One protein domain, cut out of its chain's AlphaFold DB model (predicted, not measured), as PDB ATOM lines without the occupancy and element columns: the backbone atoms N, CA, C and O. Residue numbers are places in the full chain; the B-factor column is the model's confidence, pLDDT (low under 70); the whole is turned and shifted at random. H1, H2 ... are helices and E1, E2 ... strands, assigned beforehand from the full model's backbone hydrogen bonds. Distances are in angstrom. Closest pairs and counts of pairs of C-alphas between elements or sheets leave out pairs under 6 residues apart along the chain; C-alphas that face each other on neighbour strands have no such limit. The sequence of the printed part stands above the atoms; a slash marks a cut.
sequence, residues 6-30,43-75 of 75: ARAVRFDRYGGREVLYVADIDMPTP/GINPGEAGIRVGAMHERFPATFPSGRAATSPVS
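This is residues 6 to 30 and 43 to 75 of the 75 residues of the protein "Oxidoreductase, zinc-binding dehydrogenase family protein" of Mycobacterium intracellulare 1956 (UniProt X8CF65). A small antiparallel sheet of three strands, in the order E2, E1, E3, has one short helix, H1, near the end where E1 finishes, and a last strand, E4, that turns away at the other end. H1 only grazes the sheet, and residues 53 to 65 form a long stretch with no named element between H1 and E3. The 58 printed residues hold E1, E2, H1, E3 and E4 along the chain, a mixed class, with 27 residues in named elements, under half. The whole is only just compact, close to loose, with a radius of gyration of the C-alphas of 11.9 A, and spans 31 by 26 by 21 A.

The inner strand E1, residues 6 to 11, forms a hairpin with edge strand E2, residues 21 to 26, at 134 degrees between directions; N 8 and O 23 are 2.8 A apart, within hydrogen-bond range. On E1's other side, edge strand E3, residues 66 to 69, is antiparallel at 156 degrees, with N 9 and O 68 within hydrogen-bond range at 2.9 A. H1, residues 46 to 52, grazes the sheet with residues 48 to 52; the closest C-alphas of E1 and H1, Phe 11 and Arg 52, are 7.9 A apart. Every O i to N i+4 pair in H1 is within hydrogen-bond range. E3 runs on into E4, residues 71 to 74, at 94 degrees. E4 pairs with no named strand and is apart from E2 and H1.

E1 begins at C-alpha 6, (27.035, -3.618, -36.744), and is 16.0 A long; E2 is 16.1 A, H1 10.2 A, E3 9.8 A and E4 9.5 A, ending at C-alpha 74, (19.302, 4.319, -47.603).

The farthest C-alphas, Thr 29 and Ala 55, are 31.7 A apart. Residues 31 to 42 are not printed; C-alphas 30 and 43 are 22.6 A apart. The link from H1 to E3 is long. Residues 70 to 75 have pLDDT under 70.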
ATOM      1  N   ALA A   6      27.294  -3.001 -35.450       89.56
ATOM      2  CA  ALA A   6      27.035  -3.618 -36.744       89.56
ATOM      3  C   ALA A   6      28.342  -4.137 -37.349       89.56
ATOM      4  O   ALA A   6      29.415  -3.633 -37.045       89.56
ATOM      5  N   ARG A   7      28.272  -5.123 -38.244       90.38
ATOM      6  CA  ARG A   7      29.463  -5.633 -38.945       90.38
ATOM      7  C   ARG A   7      29.626  -4.972 -40.300       90.38
ATOM      8  O   ARG A   7      28.643  -4.728 -40.988       90.38
ATOM      9  N   ALA A   8      30.858  -4.736 -40.720       90.56
ATOM     10  CA  ALA A   8      31.185  -4.191 -42.029       90.56
ATOM     11  C   ALA A   8      32.378  -4.912 -42.645       90.56
ATOM     12  O   ALA A   8      33.305  -5.295 -41.940       90.56
ATOM     13  N   VAL A   9      32.379  -5.050 -43.968       91.44
ATOM     14  CA  VAL A   9      33.568  -5.452 -44.724       91.44
ATOM     15  C   VAL A   9      34.334  -4.183 -45.089       91.44
ATOM     16  O   VAL A   9      33.776  -3.304 -45.750       91.44
ATOM     17  N   ARG A  10      35.593  -4.079 -44.655       92.62
ATOM     18  CA  ARG A  10      36.440  -2.883 -44.750       92.62
ATOM     19  C   ARG A  10      37.815  -3.171 -45.360       92.62
ATOM     20  O   ARG A  10      38.211  -4.327 -45.477       92.62
ATOM     21  N   PHE A  11      38.518  -2.117 -45.773       94.56
ATOM     22  CA  PHE A  11      39.924  -2.131 -46.188       94.56
ATOM     23  C   PHE A  11      40.579  -0.757 -45.954       94.56
ATOM     24  O   PHE A  11      39.921   0.275 -46.114       94.56
ATOM     25  N   ASP A  12      41.879  -0.748 -45.628       96.00
ATOM     26  CA  ASP A  12      42.624   0.466 -45.210       96.00
ATOM     27  C   ASP A  12      43.679   0.933 -46.214       96.00
ATOM     28  O   ASP A  12      44.348   1.945 -46.026       96.00
ATOM     29  N   ARG A  13      43.873   0.151 -47.270       95.88
ATOM     30  CA  ARG A  13      44.808   0.434 -48.352       95.88
ATOM     31  C   ARG A  13      44.311  -0.225 -49.621       95.88
ATOM     32  O   ARG A  13      43.563  -1.201 -49.559       95.88
ATOM     33  N   TYR A  14      44.762   0.271 -50.764       96.19
ATOM     34  CA  TYR A  14      44.514  -0.404 -52.029       96.19
ATOM     35  C   TYR A  14      45.154  -1.796 -52.056       96.19
ATOM     36  O   TYR A  14      46.228  -2.013 -51.492       96.19
ATOM     37  N   GLY A  15      44.487  -2.737 -52.715       94.50
ATOM     38  CA  GLY A  15      44.985  -4.100 -52.884       94.50
ATOM     39  C   GLY A  15      43.912  -5.054 -53.380       94.50
ATOM     40  O   GLY A  15      42.779  -4.649 -53.630       94.50
ATOM     41  N   GLY A  16      44.275  -6.323 -53.546       91.88
ATOM     42  CA  GLY A  16      43.394  -7.422 -53.921       91.88
ATOM     43  C   GLY A  16      42.448  -7.838 -52.785       91.88
ATOM     44  O   GLY A  16      42.108  -7.061 -51.895       91.88
ATOM     45  N   ARG A  17      41.918  -9.061 -52.832       92.12
ATOM     46  CA  ARG A  17      40.942  -9.524 -51.824       92.12
ATOM     47  C   ARG A  17      41.550  -9.612 -50.419       92.12
ATOM     48  O   ARG A  17      40.816  -9.535 -49.446       92.12
ATOM     49  N   GLU A  18      42.865  -9.740 -50.327       94.56
ATOM     50  CA  GLU A  18      43.657  -9.857 -49.106       94.56
ATOM     51  C   GLU A  18      43.649  -8.610 -48.213       94.56
ATOM     52  O   GLU A  18      44.009  -8.710 -47.045       94.56
ATOM     53  N   VAL A  19      43.240  -7.443 -48.728       95.44
ATOM     54  CA  VAL A  19      43.098  -6.233 -47.897       95.44
ATOM     55  C   VAL A  19      41.732  -6.128 -47.219       95.44
ATOM     56  O   VAL A  19      41.530  -5.223 -46.414       95.44
ATOM     57  N   LEU A  20      40.793  -7.017 -47.558       93.75
ATOM     58  CA  LEU A  20      39.457  -7.027 -46.978       93.75
ATOM     59  C   LEU A  20      39.469  -7.686 -45.601       93.75
ATOM     60  O   LEU A  20      39.960  -8.803 -45.441       93.75
ATOM     61  N   TYR A  21      38.839  -7.033 -44.637       94.38
ATOM     62  CA  TYR A  21      38.613  -7.567 -43.300       94.38
ATOM     63  C   TYR A  21      37.195  -7.242 -42.824       94.38
ATOM     64  O   TYR A  21      36.536  -6.351 -43.358       94.38
ATOM     65  N   VAL A  22      36.701  -7.987 -41.835       93.12
ATOM     66  CA  VAL A  22      35.425  -7.684 -41.174       93.12
ATOM     67  C   VAL A  22      35.715  -6.894 -39.905       93.12
ATOM     68  O   VAL A  22      36.583  -7.285 -39.130       93.12
ATOM     69  N   ALA A  23      34.989  -5.802 -39.697       92.19
ATOM     70  CA  ALA A  23      35.072  -4.971 -38.506       92.19
ATOM     71  C   ALA A  23      33.695  -4.776 -37.881       92.19
ATOM     72  O   ALA A  23      32.696  -4.681 -38.598       92.19
ATOM     73  N   ASP A  24      33.665  -4.669 -36.558       92.12
ATOM     74  CA  ASP A  24      32.522  -4.105 -35.854       92.12
ATOM     75  C   ASP A  24      32.590  -2.574 -35.957       92.12
ATOM     76  O   ASP A  24      33.651  -1.965 -35.813       92.12
ATOM     77  N   ILE A  25      31.456  -1.958 -36.260       88.56
ATOM     78  CA  ILE A  25      31.266  -0.515 -36.370       88.56
ATOM     79  C   ILE A  25      30.074  -0.105 -35.511       88.56
ATOM     80  O   ILE A  25      29.199  -0.923 -35.219       88.56
ATOM     81  N   ASP A  26      29.996   1.174 -35.167       90.38
ATOM     82  CA  ASP A  26      28.795   1.715 -34.539       90.38
ATOM     83  C   ASP A  26      27.591   1.585 -35.481       90.38
ATOM     84  O   ASP A  26      27.701   1.794 -36.695       90.38
ATOM     85  N   MET A  27      26.430   1.236 -34.919       89.75
ATOM     86  CA  MET A  27      25.174   1.213 -35.663       89.75
ATOM     87  C   MET A  27      24.915   2.602 -36.272       89.75
ATOM     88  O   MET A  27      24.854   3.586 -35.527       89.75
ATOM     89  N   PRO A  28      24.731   2.711 -37.601       86.94
ATOM     90  CA  PRO A  28      24.417   3.985 -38.228       86.94
ATOM     91  C   PRO A  28      23.121   4.565 -37.660       86.94
ATOM     92  O   PRO A  28      22.162   3.839 -37.407       86.94
ATOM     93  N   THR A  29      23.080   5.885 -37.497       89.88
ATOM     94  CA  THR A  29      21.844   6.608 -37.175       89.88
ATOM     95  C   THR A  29      21.304   7.222 -38.467       89.88
ATOM     96  O   THR A  29      22.057   7.948 -39.115       89.88
ATOM     97  N   PRO A  30      20.053   6.938 -38.871       90.06
ATOM     98  CA  PRO A  30      19.487   7.526 -40.080       90.06
ATOM     99  C   PRO A  30      19.191   9.017 -39.874       90.06
ATOM    100  O   PRO A  30      18.720   9.422 -38.807       90.06
ATOM    101  N   GLY A  43      25.242  -8.160 -53.455       75.62
ATOM    102  CA  GLY A  43      26.059  -8.495 -54.616       75.62
ATOM    103  C   GLY A  43      27.370  -7.709 -54.609       75.62
ATOM    104  O   GLY A  43      27.413  -6.569 -54.149       75.62
ATOM    105  N   ILE A  44      28.431  -8.321 -55.136       76.81
ATOM    106  CA  ILE A  44      29.691  -7.631 -55.421       76.81
ATOM    107  C   ILE A  44      29.655  -7.164 -56.870       76.81
ATOM    108  O   ILE A  44      29.541  -7.983 -57.784       76.81
ATOM    109  N   ASN A  45      29.787  -5.857 -57.084       76.88
ATOM    110  CA  ASN A  45      29.857  -5.301 -58.431       76.88
ATOM    111  C   ASN A  45      31.316  -5.285 -58.924       76.88
ATOM    112  O   ASN A  45      32.206  -4.910 -58.159       76.88
ATOM    113  N   PRO A  46      31.604  -5.596 -60.205       75.75
ATOM    114  CA  PRO A  46      32.975  -5.574 -60.734       75.75
ATOM    115  C   PRO A  46      33.709  -4.240 -60.524       75.75
ATOM    116  O   PRO A  46      34.908  -4.225 -60.243       75.75
ATOM    117  N   GLY A  47      32.985  -3.116 -60.588       82.38
ATOM    118  CA  GLY A  47      33.547  -1.785 -60.332       82.38
ATOM    119  C   GLY A  47      34.113  -1.616 -58.918       82.38
ATOM    120  O   GLY A  47      35.094  -0.903 -58.734       82.38
ATOM    121  N   GLU A  48      33.578  -2.329 -57.926       85.31
ATOM    122  CA  GLU A  48      34.049  -2.257 -56.535       85.31
ATOM    123  C   GLU A  48      35.430  -2.885 -56.376       85.31
ATOM    124  O   GLU A  48      36.255  -2.387 -55.611       85.31
ATOM    125  N   ALA A  49      35.721  -3.940 -57.144       88.44
ATOM    126  CA  ALA A  49      37.068  -4.487 -57.213       88.44
ATOM    127  C   ALA A  49      38.034  -3.460 -57.820       88.44
ATOM    128  O   ALA A  49      39.122  -3.278 -57.279       88.44
ATOM    129  N   GLY A  50      37.615  -2.752 -58.876       90.94
ATOM    130  CA  GLY A  50      38.392  -1.685 -59.514       90.94
ATOM    131  C   GLY A  50      38.715  -0.523 -58.569       90.94
ATOM    132  O   GLY A  50      39.856  -0.069 -58.518       90.94
ATOM    133  N   ILE A  51      37.740  -0.095 -57.762       91.19
ATOM    134  CA  ILE A  51      37.941   0.918 -56.717       91.19
ATOM    135  C   ILE A  51      38.908   0.398 -55.645       91.19
ATOM    136  O   ILE A  51      39.867   1.087 -55.302       91.19
ATOM    137  N   ARG A  52      38.716  -0.830 -55.149       94.06
ATOM    138  CA  ARG A  52      39.550  -1.408 -54.081       94.06
ATOM    139  C   ARG A  52      41.005  -1.642 -54.494       94.06
ATOM    140  O   ARG A  52      41.888  -1.519 -53.652       94.06
ATOM    141  N   VAL A  53      41.283  -1.966 -55.756       94.69
ATOM    142  CA  VAL A  53      42.672  -2.106 -56.242       94.69
ATOM    143  C   VAL A  53      43.300  -0.764 -56.640       94.69
ATOM    144  O   VAL A  53      44.472  -0.729 -56.991       94.69
ATOM    145  N   GLY A  54      42.537   0.335 -56.597       94.06
ATOM    146  CA  GLY A  54      43.005   1.677 -56.954       94.06
ATOM    147  C   GLY A  54      42.964   1.996 -58.451       94.06
ATOM    148  O   GLY A  54      43.289   3.115 -58.836       94.06
ATOM    149  N   ALA A  55      42.493   1.077 -59.301       94.69
ATOM    150  CA  ALA A  55      42.420   1.268 -60.756       94.69
ATOM    151  C   ALA A  55      41.488   2.417 -61.185       94.69
ATOM    152  O   ALA A  55      41.539   2.861 -62.326       94.69
ATOM    153  N   MET A  56      40.627   2.892 -60.280       92.12
ATOM    154  CA  MET A  56      39.713   4.010 -60.517       92.12
ATOM    155  C   MET A  56      40.013   5.236 -59.642       92.12
ATOM    156  O   MET A  56      39.151   6.100 -59.536       92.12
ATOM    157  N   HIS A  57      41.193   5.332 -59.013       91.62
ATOM    158  CA  HIS A  57      41.505   6.388 -58.036       91.62
ATOM    159  C   HIS A  57      41.272   7.810 -58.569       91.62
ATOM    160  O   HIS A  57      40.687   8.628 -57.870       91.62
ATOM    161  N   GLU A  58      41.658   8.091 -59.816       93.88
ATOM    162  CA  GLU A  58      41.493   9.423 -60.418       93.88
ATOM    163  C   GLU A  58      40.025   9.857 -60.527       93.88
ATOM    164  O   GLU A  58      39.716  11.043 -60.456       93.88
ATOM    165  N   ARG A  59      39.104   8.898 -60.678       92.00
ATOM    166  CA  ARG A  59      37.660   9.152 -60.792       92.00
ATOM    167  C   ARG A  59      36.923   8.976 -59.464       92.00
ATOM    168  O   ARG A  59      35.944   9.670 -59.207       92.00
ATOM    169  N   PHE A  60      37.369   8.025 -58.652       87.75
ATOM    170  CA  PHE A  60      36.764   7.605 -57.393       87.75
ATOM    171  C   PHE A  60      37.869   7.368 -56.350       87.75
ATOM    172  O   PHE A  60      38.224   6.215 -56.068       87.75
ATOM    173  N   PRO A  61      38.451   8.439 -55.785       89.56
ATOM    174  CA  PRO A  61      39.471   8.305 -54.756       89.56
ATOM    175  C   PRO A  61      38.854   7.684 -53.497       89.56
ATOM    176  O   PRO A  61      37.776   8.077 -53.049       89.56
ATOM    177  N   ALA A  62      39.533   6.691 -52.920       88.75
ATOM    178  CA  ALA A  62      39.054   6.031 -51.711       88.75
ATOM    179  C   ALA A  62      39.464   6.844 -50.480       88.75
ATOM    180  O   ALA A  62      40.604   7.291 -50.378       88.75
ATOM    181  N   THR A  63      38.544   6.984 -49.526       91.50
ATOM    182  CA  THR A  63      38.853   7.429 -48.161       91.50
ATOM    183  C   THR A  63      38.893   6.205 -47.256       91.50
ATOM    184  O   THR A  63      37.962   5.398 -47.280       91.50
ATOM    185  N   PHE A  64      39.968   6.052 -46.487       90.50
ATOM    186  CA  PHE A  64      40.182   4.893 -45.621       90.50
ATOM    187  C   PHE A  64      39.773   5.185 -44.165       90.50
ATOM    188  O   PHE A  64      40.007   6.304 -43.702       90.50
ATOM    189  N   PRO A  65      39.203   4.206 -43.428       88.94
ATOM    190  CA  PRO A  65      38.815   2.861 -43.876       88.94
ATOM    191  C   PRO A  65      37.582   2.878 -44.799       88.94
ATOM    192  O   PRO A  65      36.537   3.445 -44.472       88.94
ATOM    193  N   SER A  66      37.667   2.198 -45.945       89.19
ATOM    194  CA  SER A  66      36.580   2.124 -46.935       89.19
ATOM    195  C   SER A  66      35.880   0.765 -46.896       89.19
ATOM    196  O   SER A  66      36.406  -0.174 -46.310       89.19
ATOM    197  N   GLY A  67      34.696   0.642 -47.502       83.81
ATOM    198  CA  GLY A  67      33.931  -0.608 -47.581       83.81
ATOM    199  C   GLY A  67      32.454  -0.462 -47.207       83.81
ATOM    200  O   GLY A  67      31.977   0.646 -46.961       83.81
ATOM    201  N   ARG A  68      31.712  -1.578 -47.191       80.12
ATOM    202  CA  ARG A  68      30.261  -1.603 -46.928       80.12
ATOM    203  C   ARG A  68      29.925  -2.231 -45.582       80.12
ATOM    204  O   ARG A  68      30.491  -3.255 -45.200       80.12
ATOM    205  N   ALA A  69      28.948  -1.638 -44.907       71.25
ATOM    206  CA  ALA A  69      28.358  -2.160 -43.685       71.25
ATOM    207  C   ALA A  69      27.196  -3.125 -43.972       71.25
ATOM    208  O   ALA A  69      26.498  -2.987 -44.975       71.25
ATOM    209  N   ALA A  70      26.973  -4.077 -43.065       63.28
ATOM    210  CA  ALA A  70      25.795  -4.945 -43.036       63.28
ATOM    211  C   ALA A  70      24.522  -4.184 -42.629       63.28
ATOM    212  O   ALA A  70      23.423  -4.710 -42.745       63.28
ATOM    213  N   THR A  71      24.662  -2.942 -42.176       54.34
ATOM    214  CA  THR A  71      23.568  -1.993 -41.987       54.34
ATOM    215  C   THR A  71      23.966  -0.667 -42.611       54.34
ATOM    216  O   THR A  71      25.024  -0.139 -42.275       54.34
ATOM    217  N   SER A  72      23.153  -0.129 -43.517       64.88
ATOM    218  CA  SER A  72      23.440   1.135 -44.206       64.88
ATOM    219  C   SER A  72      22.209   2.033 -44.185       64.88
ATOM    220  O   SER A  72      21.109   1.508 -44.381       64.88
ATOM    221  N   PRO A  73      22.371   3.357 -44.001       56.75
ATOM    222  CA  PRO A  73      21.343   4.313 -44.375       56.75
ATOM    223  C   PRO A  73      21.061   4.172 -45.871       56.75
ATOM    224  O   PRO A  73      21.993   4.036 -46.674       56.75
ATOM    225  N   VAL A  74      19.785   4.168 -46.229       64.00
ATOM    226  CA  VAL A  74      19.302   4.319 -47.603       64.00
ATOM    227  C   VAL A  74      18.309   5.478 -47.629       64.00
ATOM    228  O   VAL A  74      17.522   5.622 -46.689       64.00
ATOM    229  N   SER A  75      18.410   6.324 -48.658       60.69
ATOM    230  CA  SER A  75      17.478   7.427 -48.941       60.69
ATOM    231  C   SER A  75      16.233   6.952 -49.682       60.69
ATOM    232  O   SER A  75      16.314   5.896 -50.353       60.69
TER     233      SER A  75